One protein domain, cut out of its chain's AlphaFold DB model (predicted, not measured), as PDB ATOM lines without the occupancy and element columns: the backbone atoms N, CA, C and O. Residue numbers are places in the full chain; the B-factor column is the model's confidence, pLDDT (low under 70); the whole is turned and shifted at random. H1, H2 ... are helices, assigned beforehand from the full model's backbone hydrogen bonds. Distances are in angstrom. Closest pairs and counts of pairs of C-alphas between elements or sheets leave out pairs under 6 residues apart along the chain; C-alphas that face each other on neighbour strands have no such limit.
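What this domain is: This is residues 12 to 27 and 60 to 119 of the 120 residues of an uncharacterized protein of Acidobacteria bacterium (UniProt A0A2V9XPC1). One long helix, H3, makes the long axis of the model, and two shorter helices, H1 and H2, pack on one side of it, side by side with each other and running opposite ways, both crossing H3 at a steep tilt. Residues 114 to 119, of which 114 to 117 belong to H3, stick out past this three-helix body at one end. The printed part has 76 residues with three named helices, in the order H1, H2, H3 along the chain, and no named strand; the class is all helix. The whole is loose, with a radius of gyration of the C-alphas of 14.4 A, and its C-alphas span 51 by 22 by 18 A.

How they stand to each other: H1, residues 12 to 27, touches H2, residues 60 to 76; their closest C-alphas are those of Ala 21 and Phe 62, 4.8 A apart. These two run opposite ways at a shallow tilt of 22 degrees. H1 also touches H3, residues 86 to 117, but H3 meets it with residues 101 to 113 alone; the closest C-alphas are those of Ala 22 and Ala 109, 4.8 A apart. H1 and H3 run the same way at a steep tilt of 56 degrees. H2 touches H3, which meets it with residues 93 to 101 alone, and the closest C-alphas are those of Ile 70 and Ser 97, 5.3 A apart. H2 and H3 run opposite ways at a steep tilt of 49 degrees. The helix packing is mostly crossed, with helices touching at steep tilts, but only just: of the 3 pairs, 1 is at a shallow tilt. In H1, H2 and H3, every O i to N i+4 pair is within hydrogen-bond range.

Where its parts are: H1 begins at C-alpha 12, at (175.902, 134.272, 172.495), and measures 22.6 A from first to last C-alpha. H2 begins at C-alpha 60, at (182.262, 155.449, 168.017), and measures 24.5 A to C-alpha 76. H3, the longest helix with 32 residues, measures 46.5 A and ends at C-alpha 117, at (159.737, 153.656, 179.380).

The domain as a whole: The outline is a rod, and the two C-alphas farthest apart are those of Ser 85 and Ile 119, at 51.4 A. Residues 28 to 59 are not printed; across this cut, between H1 and H2, C-alphas 27 and 60 are 11.5 A apart. The link from H2 to H3, of 9 residues, is short. The mean pLDDT of the printed part is 87.6, and residues 116 to 119 are under 70.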
ATOM      1  N   ALA A  12     176.093 133.503 171.271       91.62
ATOM      2  CA  ALA A  12     175.902 134.272 172.495       91.62
ATOM      3  C   ALA A  12     176.734 135.564 172.478       91.62
ATOM      4  O   ALA A  12     176.223 136.625 172.829       91.62
ATOM      5  N   ALA A  13     177.982 135.497 172.005       91.38
ATOM      6  CA  ALA A  13     178.827 136.671 171.822       91.38
ATOM      7  C   ALA A  13     178.248 137.643 170.781       91.38
ATOM      8  O   ALA A  13     178.218 138.841 171.044       91.38
ATOM      9  N   ALA A  14     177.738 137.146 169.645       90.75
ATOM     10  CA  ALA A  14     177.053 137.969 168.646       90.75
ATOM     11  C   ALA A  14     175.883 138.730 169.279       90.75
ATOM     12  O   ALA A  14     175.841 139.950 169.207       90.75
ATOM     13  N   LEU A  15     174.990 138.015 169.973       92.31
ATOM     14  CA  LEU A  15     173.826 138.601 170.642       92.31
ATOM     15  C   LEU A  15     174.221 139.638 171.698       92.31
ATOM     16  O   LEU A  15     173.619 140.708 171.762       92.31
ATOM     17  N   ALA A  16     175.243 139.345 172.505       92.88
ATOM     18  CA  ALA A  16     175.746 140.281 173.503       92.88
ATOM     19  C   ALA A  16     176.291 141.560 172.849       92.88
ATOM     20  O   ALA A  16     175.947 142.658 173.284       92.88
ATOM     21  N   LEU A  17     177.091 141.431 171.783       93.19
ATOM     22  CA  LEU A  17     177.619 142.570 171.031       93.19
ATOM     23  C   LEU A  17     176.495 143.408 170.409       93.19
ATOM     24  O   LEU A  17     176.533 144.629 170.521       93.19
ATOM     25  N   THR A  18     175.469 142.772 169.839       92.75
ATOM     26  CA  THR A  18     174.288 143.456 169.290       92.75
ATOM     27  C   THR A  18     173.524 144.229 170.372       92.75
ATOM     28  O   THR A  18     173.163 145.389 170.174       92.75
ATOM     29  N   ALA A  19     173.319 143.635 171.552       92.06
ATOM     30  CA  ALA A  19     172.654 144.305 172.670       92.06
ATOM     31  C   ALA A  19     173.476 145.492 173.217       92.06
ATOM     32  O   ALA A  19     172.923 146.552 173.527       92.06
ATOM     33  N   LEU A  20     174.801 145.342 173.305       92.06
ATOM     34  CA  LEU A  20     175.723 146.416 173.691       92.06
ATOM     35  C   LEU A  20     175.717 147.551 172.658       92.06
ATOM     36  O   LEU A  20     175.613 148.716 173.048       92.06
ATOM     37  N   ALA A  21     175.761 147.219 171.363       93.44
ATOM     38  CA  ALA A  21     175.680 148.177 170.263       93.44
ATOM     39  C   ALA A  21     174.378 148.983 170.337       93.44
ATOM     40  O   ALA A  21     174.418 150.212 170.331       93.44
ATOM     41  N   ALA A  22     173.240 148.310 170.524       93.38
ATOM     42  CA  ALA A  22     171.939 148.952 170.690       93.38
ATOM     43  C   ALA A  22     171.899 149.911 171.894       93.38
ATOM     44  O   ALA A  22     171.395 151.030 171.793       93.38
ATOM     45  N   ASN A  23     172.472 149.523 173.035       93.88
ATOM     46  CA  ASN A  23     172.551 150.400 174.205       93.88
ATOM     47  C   ASN A  23     173.447 151.628 173.960       93.88
ATOM     48  O   ASN A  23     173.081 152.738 174.353       93.88
ATOM     49  N   CYS A  24     174.598 151.458 173.301       92.88
ATOM     50  CA  CYS A  24     175.456 152.571 172.885       92.88
ATOM     51  C   CYS A  24     174.736 153.498 171.901       92.88
ATOM     52  O   CYS A  24     174.807 154.713 172.061       92.88
ATOM     53  N   PHE A  25     173.982 152.947 170.949       93.31
ATOM     54  CA  PHE A  25     173.174 153.714 170.006       93.31
ATOM     55  C   PHE A  25     172.116 154.571 170.717       93.31
ATOM     56  O   PHE A  25     172.039 155.775 170.486       93.31
ATOM     57  N   LEU A  26     171.363 153.998 171.661       92.62
ATOM     58  CA  LEU A  26     170.380 154.756 172.444       92.62
ATOM     59  C   LEU A  26     171.033 155.863 173.286       92.62
ATOM     60  O   LEU A  26     170.518 156.980 173.347       92.62
ATOM     61  N   LYS A  27     172.182 155.584 173.917       91.50
ATOM     62  CA  LYS A  27     172.945 156.605 174.653       91.50
ATOM     63  C   LYS A  27     173.449 157.708 173.727       91.50
ATOM     64  O   LYS A  27     173.388 158.875 174.102       91.50
ATOM     65  N   TRP A  60     181.116 156.278 168.413       96.69
ATOM     66  CA  TRP A  60     182.262 155.449 168.017       96.69
ATOM     67  C   TRP A  60     182.187 154.031 168.585       96.69
ATOM     68  O   TRP A  60     182.481 153.069 167.876       96.69
ATOM     69  N   SER A  61     181.750 153.889 169.839       94.62
ATOM     70  CA  SER A  61     181.559 152.576 170.466       94.62
ATOM     71  C   SER A  61     180.511 151.744 169.726       94.62
ATOM     72  O   SER A  61     180.731 150.563 169.477       94.62
ATOM     73  N   PHE A  62     179.399 152.366 169.320       94.00
ATOM     74  CA  PHE A  62     178.373 151.726 168.500       94.00
ATOM     75  C   PHE A  62     178.950 151.193 167.178       94.00
ATOM     76  O   PHE A  62     178.805 150.006 166.891       94.00
ATOM     77  N   ILE A  63     179.676 152.027 166.426       95.00
ATOM     78  CA  ILE A  63     180.296 151.631 165.149       95.00
ATOM     79  C   ILE A  63     181.280 150.468 165.343       95.00
ATOM     80  O   ILE A  63     181.271 149.506 164.572       95.00
ATOM     81  N   ALA A  64     182.120 150.529 166.379       96.62
ATOM     82  CA  ALA A  64     183.091 149.475 166.665       96.62
ATOM     83  C   ALA A  64     182.411 148.134 167.001       96.62
ATOM     84  O   ALA A  64     182.844 147.082 166.525       96.62
ATOM     85  N   LEU A  65     181.331 148.163 167.789       94.56
ATOM     86  CA  LEU A  65     180.568 146.970 168.167       94.56
ATOM     87  C   LEU A  65     179.797 146.367 166.982       94.56
ATOM     88  O   LEU A  65     179.775 145.144 166.829       94.56
ATOM     89  N   GLU A  66     179.222 147.198 166.112       93.56
ATOM     90  CA  GLU A  66     178.612 146.771 164.844       93.56
ATOM     91  C   GLU A  66     179.633 146.050 163.958       93.56
ATOM     92  O   GLU A  66     179.404 144.915 163.533       93.56
ATOM     93  N   ALA A  67     180.804 146.660 163.747       94.81
ATOM     94  CA  ALA A  67     181.874 146.074 162.945       94.81
ATOM     95  C   ALA A  67     182.342 144.721 163.508       94.81
ATOM     96  O   ALA A  67     182.494 143.753 162.757       94.81
ATOM     97  N   ALA A  68     182.512 144.622 164.832       94.31
ATOM     98  CA  ALA A  68     182.863 143.369 165.501       94.31
ATOM     99  C   ALA A  68     181.779 142.292 165.320       94.31
ATOM    100  O   ALA A  68     182.097 141.134 165.034       94.31
ATOM    101  N   THR A  69     180.502 142.670 165.427       93.75
ATOM    102  CA  THR A  69     179.369 141.756 165.227       93.75
ATOM    103  C   THR A  69     179.318 141.244 163.790       93.75
ATOM    104  O   THR A  69     179.209 140.039 163.574       93.75
ATOM    105  N   ILE A  70     179.476 142.131 162.801       94.12
ATOM    106  CA  ILE A  70     179.505 141.771 161.377       94.12
ATOM    107  C   ILE A  70     180.657 140.806 161.089       94.12
ATOM    108  O   ILE A  70     180.439 139.783 160.445       94.12
ATOM    109  N   ALA A  71     181.868 141.087 161.581       92.56
ATOM    110  CA  ALA A  71     183.025 140.214 161.381       92.56
ATOM    111  C   ALA A  71     182.796 138.813 161.977       92.56
ATOM    112  O   ALA A  71     183.111 137.795 161.352       92.56
ATOM    113  N   LEU A  72     182.199 138.755 163.169       92.00
ATOM    114  CA  LEU A  72     181.885 137.505 163.850       92.00
ATOM    115  C   LEU A  72     180.786 136.712 163.120       92.00
ATOM    116  O   LEU A  72     180.947 135.507 162.906       92.00
ATOM    117  N   LEU A  73     179.708 137.371 162.681       90.31
ATOM    118  CA  LEU A  73     178.636 136.753 161.893       90.31
ATOM    119  C   LEU A  73     179.134 136.283 160.526       90.31
ATOM    120  O   LEU A  73     178.826 135.164 160.118       90.31
ATOM    121  N   PHE A  74     179.978 137.070 159.861       90.62
ATOM    122  CA  PHE A  74     180.594 136.682 158.598       90.62
ATOM    123  C   PHE A  74     181.377 135.379 158.760       90.62
ATOM    124  O   PHE A  74     181.217 134.457 157.960       90.62
ATOM    125  N   GLY A  75     182.164 135.257 159.834       85.38
ATOM    126  CA  GLY A  75     182.883 134.033 160.188       85.38
ATOM    127  C   GLY A  75     181.982 132.838 160.532       85.38
ATOM    128  O   GLY A  75     182.400 131.696 160.333       85.38
ATOM    129  N   LEU A  76     180.761 133.074 161.022       86.44
ATOM    130  CA  LEU A  76     179.785 132.036 161.378       86.44
ATOM    131  C   LEU A  76     178.955 131.535 160.192       86.44
ATOM    132  O   LEU A  76     178.683 130.338 160.097       86.44
ATOM    133  N   ILE A  77     178.535 132.427 159.296       85.06
ATOM    134  CA  ILE A  77     177.653 132.080 158.180       85.06
ATOM    135  C   ILE A  77     178.430 131.221 157.181       85.06
ATOM    136  O   ILE A  77     179.367 131.689 156.534       85.06
ATOM    137  N   SER A  78     178.015 129.963 157.026       79.88
ATOM    138  CA  SER A  78     178.589 129.018 156.068       79.88
ATOM    139  C   SER A  78     177.613 128.773 154.921       79.88
ATOM    140  O   SER A  78     176.535 128.227 155.126       79.88
ATOM    141  N   LEU A  79     178.015 129.135 153.701       78.00
ATOM    142  CA  LEU A  79     177.262 128.872 152.462       78.00
ATOM    143  C   LEU A  79     177.904 127.741 151.643       78.00
ATOM    144  O   LEU A  79     177.913 127.770 150.413       78.00
ATOM    145  N   ARG A  80     178.525 126.765 152.319       70.12
ATOM    146  CA  ARG A  80     179.335 125.721 151.668       70.12
ATOM    147  C   ARG A  80     178.519 124.821 150.732       70.12
ATOM    148  O   ARG A  80     179.090 124.304 149.782       70.12
ATOM    149  N   SER A  81     177.220 124.678 150.987       71.19
ATOM    150  CA  SER A  81     176.276 123.856 150.220       71.19
ATOM    151  C   SER A  81     175.723 124.519 148.951       71.19
ATOM    152  O   SER A  81     174.998 123.861 148.217       71.19
ATOM    153  N   ILE A  82     176.027 125.796 148.689       74.62
ATOM    154  CA  ILE A  82     175.459 126.537 147.551       74.62
ATOM    155  C   ILE A  82     176.508 126.666 146.447       74.62
ATOM    156  O   ILE A  82     177.560 127.260 146.685       74.62
ATOM    157  N   GLU A  83     176.239 126.170 145.240       74.88
ATOM    158  CA  GLU A  83     177.103 126.352 144.065       74.88
ATOM    159  C   GLU A  83     177.081 127.815 143.584       74.88
ATOM    160  O   GLU A  83     176.335 128.211 142.697       74.88
ATOM    161  N   LEU A  84     177.892 128.656 144.224       76.19
ATOM    162  CA  LEU A  84     178.129 130.051 143.860       76.19
ATOM    163  C   LEU A  84     179.626 130.256 143.653       76.19
ATOM    164  O   LEU A  84     180.441 129.641 144.351       76.19
ATOM    165  N   SER A  85     179.994 131.178 142.760       82.31
ATOM    166  CA  SER A  85     181.389 131.613 142.650       82.31
ATOM    167  C   SER A  85     181.866 132.209 143.984       82.31
ATOM    168  O   SER A  85     181.080 132.778 144.751       82.31
ATOM    169  N   GLY A  86     183.163 132.083 144.285       79.44
ATOM    170  CA  GLY A  86     183.722 132.513 145.573       79.44
ATOM    171  C   GLY A  86     183.455 133.989 145.900       79.44
ATOM    172  O   GLY A  86     183.190 134.324 147.055       79.44
ATOM    173  N   PHE A  87     183.446 134.853 144.880       84.25
ATOM    174  CA  PHE A  87     183.138 136.277 145.021       84.25
ATOM    175  C   PHE A  87     181.676 136.515 145.425       84.25
ATOM    176  O   PHE A  87     181.421 137.152 146.448       84.25
ATOM    177  N   PHE A  88     180.715 135.936 144.693       86.19
ATOM    178  CA  PHE A  88     179.291 136.070 145.023       86.19
ATOM    179  C   PHE A  88     178.968 135.467 146.389       86.19
ATOM    180  O   PHE A  88     178.219 136.058 147.163       86.19
ATOM    181  N   ARG A  89     179.589 134.336 146.744       84.00
ATOM    182  CA  ARG A  89     179.398 133.706 148.054       84.00
ATOM    183  C   ARG A  89     179.836 134.624 149.199       84.00
ATOM    184  O   ARG A  89     179.119 134.738 150.191       84.00
ATOM    185  N   ASN A  90     180.985 135.290 149.079       87.12
ATOM    186  CA  ASN A  90     181.443 136.246 150.091       87.12
ATOM    187  C   ASN A  90     180.562 137.500 150.133       87.12
ATOM    188  O   ASN A  90     180.242 137.964 151.226       87.12
ATOM    189  N   GLY A  91     180.105 137.991 148.978       87.94
ATOM    190  CA  GLY A  91     179.142 139.093 148.906       87.94
ATOM    191  C   GLY A  91     177.840 138.781 149.651       87.94
ATOM    192  O   GLY A  91     177.417 139.559 150.502       87.94
ATOM    193  N   VAL A  92     177.250 137.603 149.420       89.94
ATOM    194  CA  VAL A  92     176.022 137.165 150.109       89.94
ATOM    195  C   VAL A  92     176.246 137.017 151.614       89.94
ATOM    196  O   VAL A  92     175.411 137.452 152.403       89.94
ATOM    197  N   ARG A  93     177.382 136.453 152.046       90.88
ATOM    198  CA  ARG A  93     177.714 136.349 153.481       90.88
ATOM    199  C   ARG A  93     177.817 137.717 154.140       90.88
ATOM    200  O   ARG A  93     177.318 137.887 155.250       90.88
ATOM    201  N   LEU A  94     178.449 138.679 153.471       92.00
ATOM    202  CA  LEU A  94     178.563 140.043 153.973       92.00
ATOM    203  C   LEU A  94     177.187 140.711 154.060       92.00
ATOM    204  O   LEU A  94     176.853 141.251 155.109       92.00
ATOM    205  N   ALA A  95     176.370 140.605 153.010       92.75
ATOM    206  CA  ALA A  95     175.016 141.155 152.988       92.75
ATOM    207  C   ALA A  95     174.131 140.565 154.099       92.75
ATOM    208  O   ALA A  95     173.445 141.306 154.801       92.75
ATOM    209  N   LEU A  96     174.190 139.246 154.315       92.00
ATOM    210  CA  LEU A  96     173.481 138.584 155.412       92.00
ATOM    211  C   LEU A  96     173.986 139.046 156.779       92.00
ATOM    212  O   LEU A  96     173.177 139.333 157.654       92.00
ATOM    213  N   SER A  97     175.305 139.151 156.956       92.69
ATOM    214  CA  SER A  97     175.900 139.616 158.216       92.69
ATOM    215  C   SER A  97     175.453 141.041 158.533       92.69
ATOM    216  O   SER A  97     174.994 141.297 159.637       92.69
ATOM    217  N   LEU A  98     175.505 141.943 157.549       92.69
ATOM    218  CA  LEU A  98     175.019 143.319 157.675       92.69
ATOM    219  C   LEU A  98     173.532 143.361 158.028       92.69
ATOM    220  O   LEU A  98     173.144 144.030 158.979       92.69
ATOM    221  N   THR A  99     172.708 142.617 157.291       94.25
ATOM    222  CA  THR A  99     171.254 142.600 157.500       94.25
ATOM    223  C   THR A  99     170.902 142.091 158.896       94.25
ATOM    224  O   THR A  99     170.065 142.687 159.574       94.25
ATOM    225  N   LEU A 100     171.555 141.016 159.349       92.56
ATOM    226  CA  LEU A 100     171.346 140.448 160.678       92.56
ATOM    227  C   LEU A 100     171.793 141.400 161.783       92.56
ATOM    228  O   LEU A 100     171.052 141.562 162.750       92.56
ATOM    229  N   THR A 101     172.951 142.048 161.641       93.75
ATOM    230  CA  THR A 101     173.412 143.017 162.638       93.75
ATOM    231  C   THR A 101     172.467 144.214 162.709       93.75
ATOM    232  O   THR A 101     171.958 144.500 163.784       93.75
ATOM    233  N   ILE A 102     172.128 144.842 161.575       91.62
ATOM    234  CA  ILE A 102     171.238 146.017 161.539       91.62
ATOM    235  C   ILE A 102     169.865 145.681 162.127       91.62
ATOM    236  O   ILE A 102     169.358 146.398 162.991       91.62
ATOM    237  N   THR A 103     169.262 144.573 161.684       94.44
ATOM    238  CA  THR A 103     167.936 144.154 162.159       94.44
ATOM    239  C   THR A 103     167.980 143.785 163.640       94.44
ATOM    240  O   THR A 103     167.095 144.177 164.399       94.44
ATOM    241  N   GLY A 104     169.024 143.072 164.071       91.81
ATOM    242  CA  GLY A 104     169.227 142.691 165.465       91.81
ATOM    243  C   GLY A 104     169.395 143.907 166.370       91.81
ATOM    244  O   GLY A 104     168.675 144.039 167.358       91.81
ATOM    245  N   THR A 105     170.287 144.830 166.016       92.75
ATOM    246  CA  THR A 105     170.526 146.063 166.772       92.75
ATOM    247  C   THR A 105     169.264 146.912 166.830       92.75
ATOM    248  O   THR A 105     168.910 147.389 167.907       92.75
ATOM    249  N   GLY A 106     168.541 147.055 165.715       91.19
ATOM    250  CA  GLY A 106     167.259 147.758 165.680       91.19
ATOM    251  C   GLY A 106     166.226 147.134 166.622       91.19
ATOM    252  O   GLY A 106     165.624 147.841 167.429       91.19
ATOM    253  N   ALA A 107     166.069 145.809 166.589       92.69
ATOM    254  CA  ALA A 107     165.154 145.092 167.475       92.69
ATOM    255  C   ALA A 107     165.534 145.247 168.959       92.69
ATOM    256  O   ALA A 107     164.670 145.533 169.787       92.69
ATOM    257  N   PHE A 108     166.821 145.124 169.302       92.06
ATOM    258  CA  PHE A 108     167.297 145.343 170.671       92.06
ATOM    259  C   PHE A 108     167.124 146.793 171.118       92.06
ATOM    260  O   PHE A 108     166.734 147.027 172.258       92.06
ATOM    261  N   ALA A 109     167.378 147.770 170.244       91.31
ATOM    262  CA  ALA A 109     167.183 149.180 170.560       91.31
ATOM    263  C   ALA A 109     165.706 149.477 170.847       91.31
ATOM    264  O   ALA A 109     165.398 150.127 171.846       91.31
ATOM    265  N   LEU A 110     164.790 148.934 170.037       90.88
ATOM    266  CA  LEU A 110     163.351 149.026 170.283       90.88
ATOM    267  C   LEU A 110     162.978 148.373 171.617       90.88
ATOM    268  O   LEU A 110     162.386 149.039 172.464       90.88
ATOM    269  N   ALA A 111     163.389 147.128 171.860       89.75
ATOM    270  CA  ALA A 111     163.097 146.433 173.113       89.75
ATOM    271  C   ALA A 111     163.622 147.203 174.339       89.75
ATOM    272  O   ALA A 111     162.880 147.449 175.289       89.75
ATOM    273  N   LEU A 112     164.881 147.650 174.309       87.81
ATOM    274  CA  LEU A 112     165.496 148.423 175.392       87.81
ATOM    275  C   LEU A 112     164.813 149.779 175.606       87.81
ATOM    276  O   LEU A 112     164.706 150.225 176.749       87.81
ATOM    277  N   SER A 113     164.354 150.434 174.536       85.00
ATOM    278  CA  SER A 113     163.615 151.695 174.646       85.00
ATOM    279  C   SER A 113     162.277 151.508 175.367       85.00
ATOM    280  O   SER A 113     161.953 152.303 176.245       85.00
ATOM    281  N   TRP A 114     161.563 150.412 175.090       82.75
ATOM    282  CA  TRP A 114     160.313 150.059 175.764       82.75
ATOM    283  C   TRP A 114     160.527 149.727 177.242       82.75
ATOM    284  O   TRP A 114     159.823 150.257 178.099       82.75
ATOM    285  N   PHE A 115     161.537 148.915 177.572       75.94
ATOM    286  CA  PHE A 115     161.842 148.596 178.973       75.94
ATOM    287  C   PHE A 115     162.203 149.834 179.795       75.94
ATOM    288  O   PHE A 115     161.835 149.921 180.961       75.94
ATOM    289  N   LYS A 116     162.889 150.813 179.197       66.00
ATOM    290  CA  LYS A 116     163.212 152.071 179.882       66.00
ATOM    291  C   LYS A 116     162.021 153.015 180.038       66.00
ATOM    292  O   LYS A 116     162.061 153.840 180.940       66.00
ATOM    293  N   GLN A 117     160.983 152.898 179.211       58.00
ATOM    294  CA  GLN A 117     159.737 153.656 179.380       58.00
ATOM    295  C   GLN A 117     158.831 153.075 180.480       58.00
ATOM    296  O   GLN A 117     158.038 153.806 181.057       58.00
ATOM    297  N   GLY A 118     158.944 151.778 180.790       49.03
ATOM    298  CA  GLY A 118     158.120 151.107 181.808       49.03
ATOM    299  C   GLY A 118     158.620 151.222 183.254       49.03
ATOM    300  O   GLY A 118     157.944 150.744 184.160       49.03
ATOM    301  N   ILE A 119     159.794 151.819 183.483       47.25
ATOM    302  CA  ILE A 119     160.344 152.073 184.821       47.25
ATOM    303  C   ILE A 119     160.060 153.544 185.147       47.25
ATOM    304  O   ILE A 119     160.890 154.416 184.890       47.25
TER     305      ILE A 119